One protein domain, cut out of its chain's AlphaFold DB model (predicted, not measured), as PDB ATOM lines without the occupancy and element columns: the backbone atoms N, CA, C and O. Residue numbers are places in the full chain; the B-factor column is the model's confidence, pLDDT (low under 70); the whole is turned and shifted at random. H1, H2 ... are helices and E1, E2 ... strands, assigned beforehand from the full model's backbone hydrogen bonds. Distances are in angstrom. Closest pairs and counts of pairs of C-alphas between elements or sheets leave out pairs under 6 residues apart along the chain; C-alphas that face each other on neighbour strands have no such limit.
ATOM      1  N   ARG A   6     -11.167 -11.873  51.450       81.69
ATOM      2  CA  ARG A   6     -10.971 -11.757  52.906       81.69
ATOM      3  C   ARG A   6     -10.302 -12.982  53.541       81.69
ATOM      4  O   ARG A   6      -9.484 -12.814  54.438       81.69
ATOM      5  N   ASN A   7     -10.611 -14.191  53.074       81.25
ATOM      6  CA  ASN A   7      -9.988 -15.425  53.551       81.25
ATOM      7  C   ASN A   7      -8.560 -15.551  53.029       81.25
ATOM      8  O   ASN A   7      -7.701 -15.956  53.801       81.25
ATOM      9  N   VAL A   8      -8.287 -15.133  51.788       87.06
ATOM     10  CA  VAL A   8      -6.916 -15.002  51.265       87.06
ATOM     11  C   VAL A   8      -6.130 -14.031  52.129       87.06
ATOM     12  O   VAL A   8      -5.095 -14.397  52.667       87.06
ATOM     13  N   ILE A   9      -6.670 -12.833  52.371       91.06
ATOM     14  CA  ILE A   9      -6.024 -11.819  53.213       91.06
ATOM     15  C   ILE A   9      -5.789 -12.349  54.633       91.06
ATOM     16  O   ILE A   9      -4.716 -12.146  55.199       91.06
ATOM     17  N   LYS A  10      -6.777 -13.025  55.230       89.94
ATOM     18  CA  LYS A  10      -6.671 -13.581  56.584       89.94
ATOM     19  C   LYS A  10      -5.653 -14.720  56.650       89.94
ATOM     20  O   LYS A  10      -4.860 -14.743  57.584       89.94
ATOM     21  N   SER A  11      -5.669 -15.622  55.671       89.94
ATOM     22  CA  SER A  11      -4.729 -16.741  55.561       89.94
ATOM     23  C   SER A  11      -3.307 -16.234  55.351       89.94
ATOM     24  O   SER A  11      -2.416 -16.610  56.098       89.94
ATOM     25  N   PHE A  12      -3.114 -15.298  54.422       95.00
ATOM     26  CA  PHE A  12      -1.829 -14.651  54.172       95.00
ATOM     27  C   PHE A  12      -1.291 -13.958  55.428       95.00
ATOM     28  O   PHE A  12      -0.143 -14.148  55.810       95.00
ATOM     29  N   ARG A  13      -2.131 -13.196  56.146       95.75
ATOM     30  CA  ARG A  13      -1.730 -12.575  57.421       95.75
ATOM     31  C   ARG A  13      -1.352 -13.607  58.479       95.75
ATOM     32  O   ARG A  13      -0.403 -13.363  59.217       95.75
ATOM     33  N   ALA A  14      -2.085 -14.714  58.571       92.50
ATOM     34  CA  ALA A  14      -1.760 -15.798  59.492       92.50
ATOM     35  C   ALA A  14      -0.407 -16.436  59.142       92.50
ATOM     36  O   ALA A  14       0.425 -16.579  60.033       92.50
ATOM     37  N   MET A  15      -0.149 -16.698  57.856       94.62
ATOM     38  CA  MET A  15       1.146 -17.186  57.370       94.62
ATOM     39  C   MET A  15       2.278 -16.204  57.677       94.62
ATOM     40  O   MET A  15       3.317 -16.609  58.182       94.62
ATOM     41  N   CYS A  16       2.073 -14.901  57.466       97.50
ATOM     42  CA  CYS A  16       3.058 -13.888  57.846       97.50
ATOM     43  C   CYS A  16       3.400 -13.954  59.340       97.50
ATOM     44  O   CYS A  16       4.572 -13.914  59.695       97.50
ATOM     45  N   VAL A  17       2.401 -14.093  60.219       97.00
ATOM     46  CA  VAL A  17       2.638 -14.237  61.666       97.00
ATOM     47  C   VAL A  17       3.415 -15.517  61.977       97.00
ATOM     48  O   VAL A  17       4.352 -15.473  62.770       97.00
ATOM     49  N   GLU A  18       3.060 -16.636  61.345       95.19
ATOM     50  CA  GLU A  18       3.725 -17.932  61.530       95.19
ATOM     51  C   GLU A  18       5.192 -17.908  61.069       95.19
ATOM     52  O   GLU A  18       6.066 -18.435  61.754       95.19
ATOM     53  N   CYS A  19       5.489 -17.203  59.974       97.56
ATOM     54  CA  CYS A  19       6.844 -16.991  59.462       97.56
ATOM     55  C   CYS A  19       7.615 -15.864  60.181       97.56
ATOM     56  O   CYS A  19       8.735 -15.543  59.787       97.56
ATOM     57  N   GLY A  20       7.038 -15.226  61.206       97.62
ATOM     58  CA  GLY A  20       7.679 -14.120  61.928       97.62
ATOM     59  C   GLY A  20       7.799 -12.815  61.126       97.62
ATOM     60  O   GLY A  20       8.593 -11.941  61.479       97.62
ATOM     61  N   ILE A  21       7.018 -12.653  60.057       97.88
ATOM     62  CA  ILE A  21       6.950 -11.434  59.248       97.88
ATOM     63  C   ILE A  21       6.120 -10.375  60.001       97.88
ATOM     64  O   ILE A  21       4.954 -10.624  60.327       97.88
ATOM     65  N   PRO A  22       6.657  -9.165  60.257       97.06
ATOM     66  CA  PRO A  22       5.931  -8.118  60.976       97.06
ATOM     67  C   PRO A  22       4.653  -7.675  60.245       97.06
ATOM     68  O   PRO A  22       4.717  -7.113  59.148       97.06
ATOM     69  N   THR A  23       3.492  -7.883  60.878       96.31
ATOM     70  CA  THR A  23       2.177  -7.497  60.328       96.31
ATOM     71  C   THR A  23       1.660  -6.148  60.822       96.31
ATOM     72  O   THR A  23       0.738  -5.591  60.231       96.31
ATOM     73  N   ALA A  24       2.237  -5.605  61.893       94.50
ATOM     74  CA  ALA A  24       1.895  -4.285  62.403       94.50
ATOM     75  C   ALA A  24       2.807  -3.223  61.777       94.50
ATOM     76  O   ALA A  24       4.024  -3.397  61.712       94.50
ATOM     77  N   ALA A  25       2.217  -2.107  61.344       89.56
ATOM     78  CA  ALA A  25       2.979  -0.932  60.936       89.56
ATOM     79  C   ALA A  25       3.801  -0.414  62.131       89.56
ATOM     80  O   ALA A  25       3.289  -0.340  63.253       89.56
ATOM     81  N   TYR A  32       3.868   8.901  58.306       80.50
ATOM     82  CA  TYR A  32       4.068   9.218  56.896       80.50
ATOM     83  C   TYR A  32       3.721   7.999  56.043       80.50
ATOM     84  O   TYR A  32       4.334   6.949  56.243       80.50
ATOM     85  N   PRO A  33       2.774   8.114  55.092       79.38
ATOM     86  CA  PRO A  33       2.480   7.011  54.197       79.38
ATOM     87  C   PRO A  33       3.753   6.642  53.420       79.38
ATOM     88  O   PRO A  33       4.497   7.531  52.989       79.38
ATOM     89  N   PRO A  34       4.042   5.343  53.274       84.00
ATOM     90  CA  PRO A  34       5.259   4.882  52.634       84.00
ATOM     91  C   PRO A  34       5.214   5.234  51.148       84.00
ATOM     92  O   PRO A  34       4.407   4.700  50.392       84.00
ATOM     93  N   ILE A  35       6.102   6.130  50.729       91.00
ATOM     94  CA  ILE A  35       6.305   6.451  49.319       91.00
ATOM     95  C   ILE A  35       7.447   5.578  48.811       91.00
ATOM     96  O   ILE A  35       8.570   5.681  49.309       91.00
ATOM     97  N   PHE A  36       7.184   4.770  47.788       95.25
ATOM     98  CA  PHE A  36       8.221   4.029  47.075       95.25
ATOM     99  C   PHE A  36       8.035   4.151  45.561       95.25
ATOM    100  O   PHE A  36       7.015   4.626  45.058       95.25
ATOM    101  N   SER A  37       9.079   3.792  44.822       96.69
ATOM    102  CA  SER A  37       9.056   3.792  43.356       96.69
ATOM    103  C   SER A  37       9.214   2.375  42.835       96.69
ATOM    104  O   SER A  37       9.978   1.604  43.410       96.69
ATOM    105  N   VAL A  38       8.511   2.052  41.757       97.38
ATOM    106  CA  VAL A  38       8.557   0.752  41.087       97.38
ATOM    107  C   VAL A  38       9.106   0.951  39.680       97.38
ATOM    108  O   VAL A  38       8.672   1.875  38.995       97.38
ATOM    109  N   THR A  39      10.039   0.106  39.251       98.00
ATOM    110  CA  THR A  39      10.473   0.009  37.854       98.00
ATOM    111  C   THR A  39      10.133  -1.377  37.332       98.00
ATOM    112  O   THR A  39      10.612  -2.372  37.872       98.00
ATOM    113  N   TYR A  40       9.342  -1.435  36.266       97.19
ATOM    114  CA  TYR A  40       9.122  -2.658  35.502       97.19
ATOM    115  C   TYR A  40      10.204  -2.750  34.431       97.19
ATOM    116  O   TYR A  40      10.363  -1.813  33.647       97.19
ATOM    117  N   SER A  41      10.961  -3.842  34.424       96.00
ATOM    118  CA  SER A  41      11.961  -4.147  33.406       96.00
ATOM    119  C   SER A  41      11.456  -5.298  32.546       96.00
ATOM    120  O   SER A  41      11.152  -6.375  33.057       96.00
ATOM    121  N   HIS A  42      11.384  -5.070  31.241       94.12
ATOM    122  CA  HIS A  42      11.021  -6.083  30.255       94.12
ATOM    123  C   HIS A  42      12.282  -6.653  29.584       94.12
ATOM    124  O   HIS A  42      13.341  -6.019  29.572       94.12
ATOM    125  N   HIS A  43      12.186  -7.860  29.018       89.19
ATOM    126  CA  HIS A  43      13.311  -8.524  28.339       89.19
ATOM    127  C   HIS A  43      13.809  -7.785  27.086       89.19
ATOM    128  O   HIS A  43      14.964  -7.949  26.702       89.19
ATOM    129  N   ASP A  44      12.972  -6.950  26.467       91.06
ATOM    130  CA  ASP A  44      13.334  -6.096  25.329       91.06
ATOM    131  C   ASP A  44      14.127  -4.837  25.743       91.06
ATOM    132  O   ASP A  44      14.498  -4.017  24.903       91.06
ATOM    133  N   GLY A  45      14.399  -4.680  27.043       91.94
ATOM    134  CA  GLY A  45      15.100  -3.535  27.612       91.94
ATOM    135  C   GLY A  45      14.200  -2.336  27.913       91.94
ATOM    136  O   GLY A  45      14.708  -1.336  28.433       91.94
ATOM    137  N   GLN A  46      12.890  -2.408  27.646       94.12
ATOM    138  CA  GLN A  46      11.963  -1.346  28.026       94.12
ATOM    139  C   GLN A  46      11.824  -1.260  29.545       94.12
ATOM    140  O   GLN A  46      11.763  -2.267  30.260       94.12
ATOM    141  N   ARG A  47      11.795  -0.020  30.040       96.69
ATOM    142  CA  ARG A  47      11.662   0.290  31.462       96.69
ATOM    143  C   ARG A  47      10.532   1.272  31.691       96.69
ATOM    144  O   ARG A  47      10.519   2.352  31.100       96.69
ATOM    145  N   HIS A  48       9.634   0.918  32.601       96.25
ATOM    146  CA  HIS A  48       8.538   1.781  33.025       96.25
ATOM    147  C   HIS A  48       8.658   2.092  34.512       96.25
ATOM    148  O   HIS A  48       8.608   1.191  35.347       96.25
ATOM    149  N   ASP A  49       8.788   3.376  34.840       96.25
ATOM    150  CA  ASP A  49       8.851   3.857  36.219       96.25
ATOM    151  C   ASP A  49       7.461   4.319  36.678       96.25
ATOM    152  O   ASP A  49       6.822   5.155  36.037       96.25
ATOM    153  N   ALA A  50       7.016   3.825  37.831       95.94
ATOM    154  CA  ALA A  50       5.785   4.230  38.495       95.94
ATOM    155  C   ALA A  50       6.060   4.642  39.946       95.94
ATOM    156  O   ALA A  50       6.947   4.115  40.622       95.94
ATOM    157  N   LYS A  51       5.281   5.600  40.448       94.31
ATOM    158  CA  LYS A  51       5.329   6.020  41.851       94.31
ATOM    159  C   LYS A  51       4.115   5.471  42.582       94.31
ATOM    160  O   LYS A  51       2.999   5.635  42.100       94.31
ATOM    161  N   VAL A  52       4.342   4.884  43.754       94.69
ATOM    162  CA  VAL A  52       3.295   4.290  44.588       94.69
ATOM    163  C   VAL A  52       3.304   4.980  45.954       94.69
ATOM    164  O   VAL A  52       4.361   5.272  46.519       94.69
ATOM    165  N   ASP A  53       2.120   5.315  46.456       93.50
ATOM    166  CA  ASP A  53       1.901   6.101  47.679       93.50
ATOM    167  C   ASP A  53       1.611   5.246  48.923       93.50
ATOM    168  O   ASP A  53       1.341   5.769  50.006       93.50
ATOM    169  N   SER A  54       1.629   3.926  48.765       94.38
ATOM    170  CA  SER A  54       1.201   2.966  49.774       94.38
ATOM    171  C   SER A  54       1.688   1.565  49.402       94.38
ATOM    172  O   SER A  54       1.786   1.254  48.219       94.38
ATOM    173  N   TRP A  55       1.979   0.696  50.377       95.88
ATOM    174  CA  TRP A  55       2.452  -0.674  50.118       95.88
ATOM    175  C   TRP A  55       1.367  -1.538  49.459       95.88
ATOM    176  O   TRP A  55       0.698  -2.302  50.139       95.88
ATOM    177  N   HIS A  56       1.178  -1.440  48.149       95.62
ATOM    178  CA  HIS A  56       0.300  -2.316  47.373       95.62
ATOM    179  C   HIS A  56       1.123  -3.162  46.411       95.62
ATOM    180  O   HIS A  56       2.213  -2.759  46.002       95.62
ATOM    181  N   CYS A  57       0.594  -4.333  46.055       96.69
ATOM    182  CA  CYS A  57       1.200  -5.137  45.008       96.69
ATOM    183  C   CYS A  57       1.017  -4.421  43.659       96.69
ATOM    184  O   CYS A  57      -0.116  -4.081  43.315       96.69
ATOM    185  N   PRO A  58       2.093  -4.174  42.899       96.00
ATOM    186  CA  PRO A  58       1.987  -3.609  41.556       96.00
ATOM    187  C   PRO A  58       1.449  -4.605  40.516       96.00
ATOM    188  O   PRO A  58       0.999  -4.181  39.456       96.00
ATOM    189  N   LEU A  59       1.495  -5.909  40.808       95.38
ATOM    190  CA  LEU A  59       1.129  -6.982  39.876       95.38
ATOM    191  C   LEU A  59      -0.316  -7.469  40.050       95.38
ATOM    192  O   LEU A  59      -0.908  -7.993  39.111       95.38
ATOM    193  N   CYS A  60      -0.913  -7.288  41.233       94.50
ATOM    194  CA  CYS A  60      -2.285  -7.712  41.495       94.50
ATOM    195  C   CYS A  60      -3.048  -6.755  42.423       94.50
ATOM    196  O   CYS A  60      -2.483  -6.005  43.217       94.50
ATOM    197  N   HIS A  61      -4.380  -6.829  42.374       91.62
ATOM    198  CA  HIS A  61      -5.271  -6.045  43.236       91.62
ATOM    199  C   HIS A  61      -5.915  -6.884  44.352       91.62
ATOM    200  O   HIS A  61      -6.899  -6.467  44.967       91.62
ATOM    201  N   ILE A  62      -5.380  -8.077  44.641       90.94
ATOM    202  CA  ILE A  62      -5.964  -9.004  45.627       90.94
ATOM    203  C   ILE A  62      -5.902  -8.423  47.045       90.94
ATOM    204  O   ILE A  62      -6.825  -8.624  47.830       90.94
ATOM    205  N   PHE A  63      -4.895  -7.618  47.368       93.06
ATOM    206  CA  PHE A  63      -4.742  -7.009  48.688       93.06
ATOM    207  C   PHE A  63      -5.066  -5.507  48.633       93.06
ATOM    208  O   PHE A  63      -4.603  -4.802  47.743       93.06
ATOM    209  N   ASN A  64      -5.837  -4.992  49.601       89.06
ATOM    210  CA  ASN A  64      -6.079  -3.544  49.790       89.06
ATOM    211  C   ASN A  64      -4.884  -2.857  50.493       89.06
ATOM    212  O   ASN A  64      -5.071  -1.996  51.351       89.06
ATOM    213  N   GLY A  65      -3.668  -3.314  50.196       93.69
ATOM    214  CA  GLY A  65      -2.437  -2.818  50.791       93.69
ATOM    215  C   GLY A  65      -1.917  -3.664  51.951       93.69
ATOM    216  O   GLY A  65      -2.638  -4.425  52.607       93.69
ATOM    217  N   PHE A  66      -0.622  -3.517  52.184       96.19
ATOM    218  CA  PHE A  66       0.173  -4.197  53.190       96.19
ATOM    219  C   PHE A  66       0.592  -3.206  54.275       96.19
ATOM    220  O   PHE A  66       0.798  -2.018  54.031       96.19
ATOM    221  N   SER A  67       0.723  -3.688  55.507       95.44
ATOM    222  CA  SER A  67       1.110  -2.829  56.631       95.44
ATOM    223  C   SER A  67       2.613  -2.552  56.674       95.44
ATOM    224  O   SER A  67       3.031  -1.560  57.266       95.44
ATOM    225  N   THR A  68       3.428  -3.408  56.050       96.38
ATOM    226  CA  THR A  68       4.892  -3.304  56.043       96.38
ATOM    227  C   THR A  68       5.463  -3.690  54.675       96.38
ATOM    228  O   THR A  68       4.854  -4.468  53.938       96.38
ATOM    229  N   GLN A  69       6.664  -3.192  54.352       96.38
ATOM    230  CA  GLN A  69       7.414  -3.604  53.156       96.38
ATOM    231  C   GLN A  69       7.653  -5.121  53.134       96.38
ATOM    232  O   GLN A  69       7.547  -5.746  52.086       96.38
ATOM    233  N   LYS A  70       7.927  -5.719  54.300       97.69
ATOM    234  CA  LYS A  70       8.207  -7.153  54.445       97.69
ATOM    235  C   LYS A  70       7.006  -8.033  54.095       97.69
ATOM    236  O   LYS A  70       7.191  -9.103  53.534       97.69
ATOM    237  N   MET A  71       5.784  -7.578  54.377       97.75
ATOM    238  CA  MET A  71       4.581  -8.273  53.908       97.75
ATOM    239  C   MET A  71       4.440  -8.209  52.383       97.75
ATOM    240  O   MET A  71       4.068  -9.206  51.781       97.75
ATOM    241  N   LEU A  72       4.729  -7.063  51.756       97.62
ATOM    242  CA  LEU A  72       4.702  -6.955  50.292       97.62
ATOM    243  C   LEU A  72       5.767  -7.859  49.651       97.62
ATOM    244  O   LEU A  72       5.481  -8.527  48.668       97.62
ATOM    245  N   GLU A  73       6.967  -7.897  50.227       98.12
ATOM    246  CA  GLU A  73       8.061  -8.774  49.797       98.12
ATOM    247  C   GLU A  73       7.656 -10.254  49.853       98.12
ATOM    248  O   GLU A  73       7.771 -10.942  48.846       98.12
ATOM    249  N   ALA A  74       7.081 -10.709  50.971       98.06
ATOM    250  CA  ALA A  74       6.596 -12.084  51.106       98.06
ATOM    251  C   ALA A  74       5.450 -12.414  50.136       98.06
ATOM    252  O   ALA A  74       5.390 -13.512  49.601       98.06
ATOM    253  N   HIS A  75       4.544 -11.465  49.877       97.62
ATOM    254  CA  HIS A  75       3.489 -11.655  48.882       97.62
ATOM    255  C   HIS A  75       4.053 -11.822  47.465       97.62
ATOM    256  O   HIS A  75       3.613 -12.712  46.747       97.62
ATOM    257  N   LEU A  76       5.024 -10.992  47.068       97.50
ATOM    258  CA  LEU A  76       5.686 -11.128  45.768       97.50
ATOM    259  C   LEU A  76       6.419 -12.471  45.657       97.50
ATOM    260  O   LEU A  76       6.336 -13.119  44.626       97.50
ATOM    261  N   GLU A  77       7.082 -12.913  46.726       97.56
ATOM    262  CA  GLU A  77       7.787 -14.199  46.751       97.56
ATOM    263  C   GLU A  77       6.840 -15.408  46.677       97.56
ATOM    264  O   GLU A  77       7.166 -16.399  46.032       97.56
ATOM    265  N   TRP A  78       5.674 -15.354  47.333       96.56
ATOM    266  CA  TRP A  78       4.764 -16.503  47.427       96.56
ATOM    267  C   TRP A  78       3.729 -16.581  46.304       96.56
ATOM    268  O   TRP A  78       3.390 -17.680  45.875       96.56
ATOM    269  N   ASP A  79       3.190 -15.439  45.870       95.94
ATOM    270  CA  ASP A  79       2.059 -15.382  44.933       95.94
ATOM    271  C   ASP A  79       2.474 -14.942  43.515       95.94
ATOM    272  O   ASP A  79       1.634 -14.949  42.615       95.94
ATOM    273  N   HIS A  80       3.739 -14.547  43.324       95.94
ATOM    274  CA  HIS A  80       4.306 -14.090  42.051       95.94
ATOM    275  C   HIS A  80       5.690 -14.714  41.793       95.94
ATOM    276  O   HIS A  80       6.636 -14.012  41.432       95.94
ATOM    277  N   GLU A  81       5.813 -16.033  41.987       95.50
ATOM    278  CA  GLU A  81       7.071 -16.784  41.810       95.50
ATOM    279  C   GLU A  81       7.661 -16.667  40.394       95.50
ATOM    280  O   GLU A  81       8.854 -16.871  40.188       95.50
ATOM    281  N   GLU A  82       6.831 -16.311  39.412       93.88
ATOM    282  CA  GLU A  82       7.226 -16.081  38.028       93.88
ATOM    283  C   GLU A  82       7.958 -14.747  37.798       93.88
ATOM    284  O   GLU A  82       8.568 -14.559  36.745       93.88
ATOM    285  N   CYS A  83       7.893 -13.810  38.748       95.44
ATOM    286  CA  CYS A  83       8.501 -12.488  38.635       95.44
ATOM    287  C   CYS A  83       9.734 -12.365  39.537       95.44
ATOM    288  O   CYS A  83       9.622 -12.348  40.762       95.44
ATOM    289  N   ASP A  84      10.908 -12.139  38.946       96.75
ATOM    290  CA  ASP A  84      12.085 -11.756  39.728       96.75
ATOM    291  C   ASP A  84      11.949 -10.306  40.207       96.75
ATOM    292  O   ASP A  84      11.607  -9.406  39.431       96.75
ATOM    293  N   PHE A  85      12.292 -10.039  41.467       97.94
ATOM    294  CA  PHE A  85      12.283  -8.679  41.997       97.94
ATOM    295  C   PHE A  85      13.489  -8.370  42.886       97.94
ATOM    296  O   PHE A  85      14.055  -9.236  43.549       97.94
ATOM    297  N   VAL A  86      13.890  -7.094  42.909       97.94
ATOM    298  CA  VAL A  86      15.012  -6.597  43.720       97.94
ATOM    299  C   VAL A  86      14.647  -5.267  44.373       97.94
ATOM    300  O   VAL A  86      14.156  -4.346  43.716       97.94
ATOM    301  N   TRP A  87      14.938  -5.143  45.669       97.88
ATOM    302  CA  TRP A  87      14.821  -3.885  46.406       97.88
ATOM    303  C   TRP A  87      16.136  -3.108  46.391       97.88
ATOM    304  O   TRP A  87      17.169  -3.585  46.852       97.88
ATOM    305  N   ASN A  88      16.064  -1.867  45.931       97.62
ATOM    306  CA  ASN A  88      17.138  -0.885  45.937       97.62
ATOM    307  C   ASN A  88      16.718   0.373  46.707       97.62
ATOM    308  O   ASN A  88      15.566   0.539  47.109       97.62
ATOM    309  N   LYS A  89      17.663   1.293  46.896       97.00
ATOM    310  CA  LYS A  89      17.390   2.650  47.380       97.00
ATOM    311  C   LYS A  89      17.549   3.635  46.228       97.00
ATOM    312  O   LYS A  89      18.533   3.568  45.495       97.00
ATOM    313  N   LYS A  90      16.603   4.561  46.075       95.94
ATOM    314  CA  LYS A  90      16.655   5.636  45.071       95.94
ATOM    315  C   LYS A  90      16.574   6.979  45.784       95.94
ATOM    316  O   LYS A  90      15.756   7.160  46.683       95.94
ATOM    317  N   LEU A  91      17.426   7.926  45.396       96.19
ATOM    318  CA  LEU A  91      17.381   9.281  45.938       96.19
ATOM    319  C   LEU A  91      16.254  10.051  45.238       96.19
ATOM    320  O   LEU A  91      16.319  10.293  44.033       96.19
ATOM    321  N   PHE A  92      15.223  10.457  45.974       92.19
ATOM    322  CA  PHE A  92      14.139  11.286  45.457       92.19
ATOM    323  C   PHE A  92      14.085  12.599  46.235       92.19
ATOM    324  O   PHE A  92      13.763  12.619  47.419       92.19
ATOM    325  N   ARG A  93      14.422  13.712  45.566       93.19
ATOM    326  CA  ARG A  93      14.514  15.051  46.186       93.19
ATOM    327  C   ARG A  93      15.411  15.080  47.437       93.19
ATOM    328  O   ARG A  93      15.088  15.740  48.417       93.19
ATOM    329  N   GLY A  94      16.522  14.344  47.403       94.44
ATOM    330  CA  GLY A  94      17.465  14.262  48.523       94.44
ATOM    331  C   GLY A  94      17.076  13.284  49.637       94.44
ATOM    332  O   GLY A  94      17.842  13.136  50.580       94.44
ATOM    333  N   ILE A  95      15.931  12.600  49.536       93.75
ATOM    334  CA  ILE A  95      15.488  11.585  50.502       93.75
ATOM    335  C   ILE A  95      15.692  10.198  49.884       93.75
ATOM    336  O   ILE A  95      15.264   9.959  48.754       93.75
ATOM    337  N   GLU A  96      16.340   9.283  50.607       95.56
ATOM    338  CA  GLU A  96      16.400   7.871  50.210       95.56
ATOM    339  C   GLU A  96      15.011   7.245  50.348       95.56
ATOM    340  O   GLU A  96      14.472   7.157  51.451       95.56
ATOM    341  N   ILE A  97      14.437   6.796  49.232       95.44
ATOM    342  CA  ILE A  97      13.195   6.022  49.225       95.44
ATOM    343  C   ILE A  97      13.459   4.587  48.756       95.44
ATOM    344  O   ILE A  97      14.349   4.366  47.924       95.44
ATOM    345  N   PRO A  98      12.686   3.602  49.248       96.69
ATOM    346  CA  PRO A  98      12.697   2.255  48.695       96.69
ATOM    347  C   PRO A  98      12.347   2.269  47.201       96.69
ATOM    348  O   PRO A  98      11.500   3.041  46.733       96.69
ATOM    349  N   HIS A  99      13.018   1.410  46.447       97.50
ATOM    350  CA  HIS A  99      12.856   1.270  45.012       97.50
ATOM    351  C   HIS A  99      12.742  -0.207  44.646       97.50
ATOM    352  O   HIS A  99      13.694  -0.956  44.828       97.50
ATOM    353  N   LEU A 100      11.577  -0.620  44.164       98.12
ATOM    354  CA  LEU A 100      11.301  -1.993  43.757       98.12
ATOM    355  C   LEU A 100      11.532  -2.128  42.254       98.12
ATOM    356  O   LEU A 100      10.906  -1.417  41.473       98.12
ATOM    357  N   ILE A 101      12.408  -3.034  41.842       98.12
ATOM    358  CA  ILE A 101      12.598  -3.388  40.434       98.12
ATOM    359  C   ILE A 101      11.961  -4.754  40.216       98.12
ATOM    360  O   ILE A 101      12.293  -5.678  40.953       98.12
ATOM    361  N   ILE A 102      11.064  -4.871  39.239       97.94
ATOM    362  CA  ILE A 102      10.377  -6.118  38.882       97.94
ATOM    363  C   ILE A 102      10.736  -6.469  37.444       97.94
ATOM    364  O   ILE A 102      10.508  -5.662  36.542       97.94
ATOM    365  N   ASN A 103      11.273  -7.665  37.232       97.25
ATOM    366  CA  ASN A 103      11.495  -8.214  35.905       97.25
ATOM    367  C   ASN A 103      10.259  -9.025  35.514       97.25
ATOM    368  O   ASN A 103       9.950 -10.031  36.149       97.25
ATOM    369  N   VAL A 104       9.534  -8.564  34.496       94.25
ATOM    370  CA  VAL A 104       8.312  -9.238  34.044       94.25
ATOM    371  C   VAL A 104       8.703 -10.284  32.995       94.25
ATOM    372  O   VAL A 104       9.259  -9.892  31.958       94.25
TER     373      VAL A 104
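This is residues 6 to 25 and 32 to 104 of the 340 residues of an uncharacterized protein of Rickenella mellea (UniProt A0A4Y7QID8). A strongly twisted sheet of four strands has helix H2 over one of its faces, and a second helix, H1, lies beyond H2, on its far side from the sheet and at a steep angle to it. The long link of residues 53 to 68 joins edge strand E2 to H2. The printed part has 93 residues, with two named helices and four named strands in the order H1, E1, E2, H2, E3, E4. The sheet is mixed and runs E2, E1, E4, E3; by class the domain is mixed, helices and strands. The whole is compact, with a radius of gyration of the C-alphas of 13.7 A, and spans 36 by 32 by 20 A.

Find C-alpha 6 at (-10.971, -11.757, 52.906); from there H1 runs through residues 6 to 18, 18.1 A long. After the cut, look for E1 at residues 36 to 41, 16.4 A, and E2 at residues 47 to 52, 16.1 A. H2 begins with C-alpha 69 at (7.414, -3.604, 53.156) and takes residues 69 to 79, 15.3 A. E3, residues 84 to 92, is 23.8 A long and bends by 52 degrees at residue 89. E4, residues 95 to 103, covers 24.9 A and ends with C-alpha 103 at (11.495, -8.214, 35.905).

Start at the inner strands E1 and E4, which are parallel at 28 degrees; look for N 39 and O 100, 2.8 A apart. E1 and E2 form a hairpin, antiparallel at 158 degrees, with N 38 and O 50 at 2.8 A. E3 and E4 form the other hairpin, antiparallel at 154 degrees, with N 88 and O 99 at 2.8 A. H2 is on the sheet at a height over the sheet of 10.6 A, over E4 and E3, and runs along the strands, at 18 degrees to E3 on the local plane. The closest C-alphas of H2 and E3 are those of Leu 76 and Phe 85, 8.0 A apart. E2, H2 and E3 make a split strand-helix-strand unit, two strands running the same way with E1 and E4 between them in the sheet; its crossover is right-handed. H1 is not on the sheet. H1 and H2 are close but not clearly touching, with the closest C-alphas, those of Cys 16 and Met 71, at 7.0 A. They run opposite ways at a steep tilt of 68 degrees, only just short of about perpendicular. In H1 and H2 every O i to N i+4 pair is within hydrogen-bond range.

The two C-alphas farthest apart are those of Asn 7 and Gly 94, 40.7 A. Residues 26 to 31 are not printed, and C-alphas 25 and 32 stand 11.0 A apart across this cut, in the link from H1 to E1. Of the links printed whole, E2 to H2 is long, with 16 residues, and the others are tight. The mean pLDDT of the printed part is 94.5, and no printed residue is under 70.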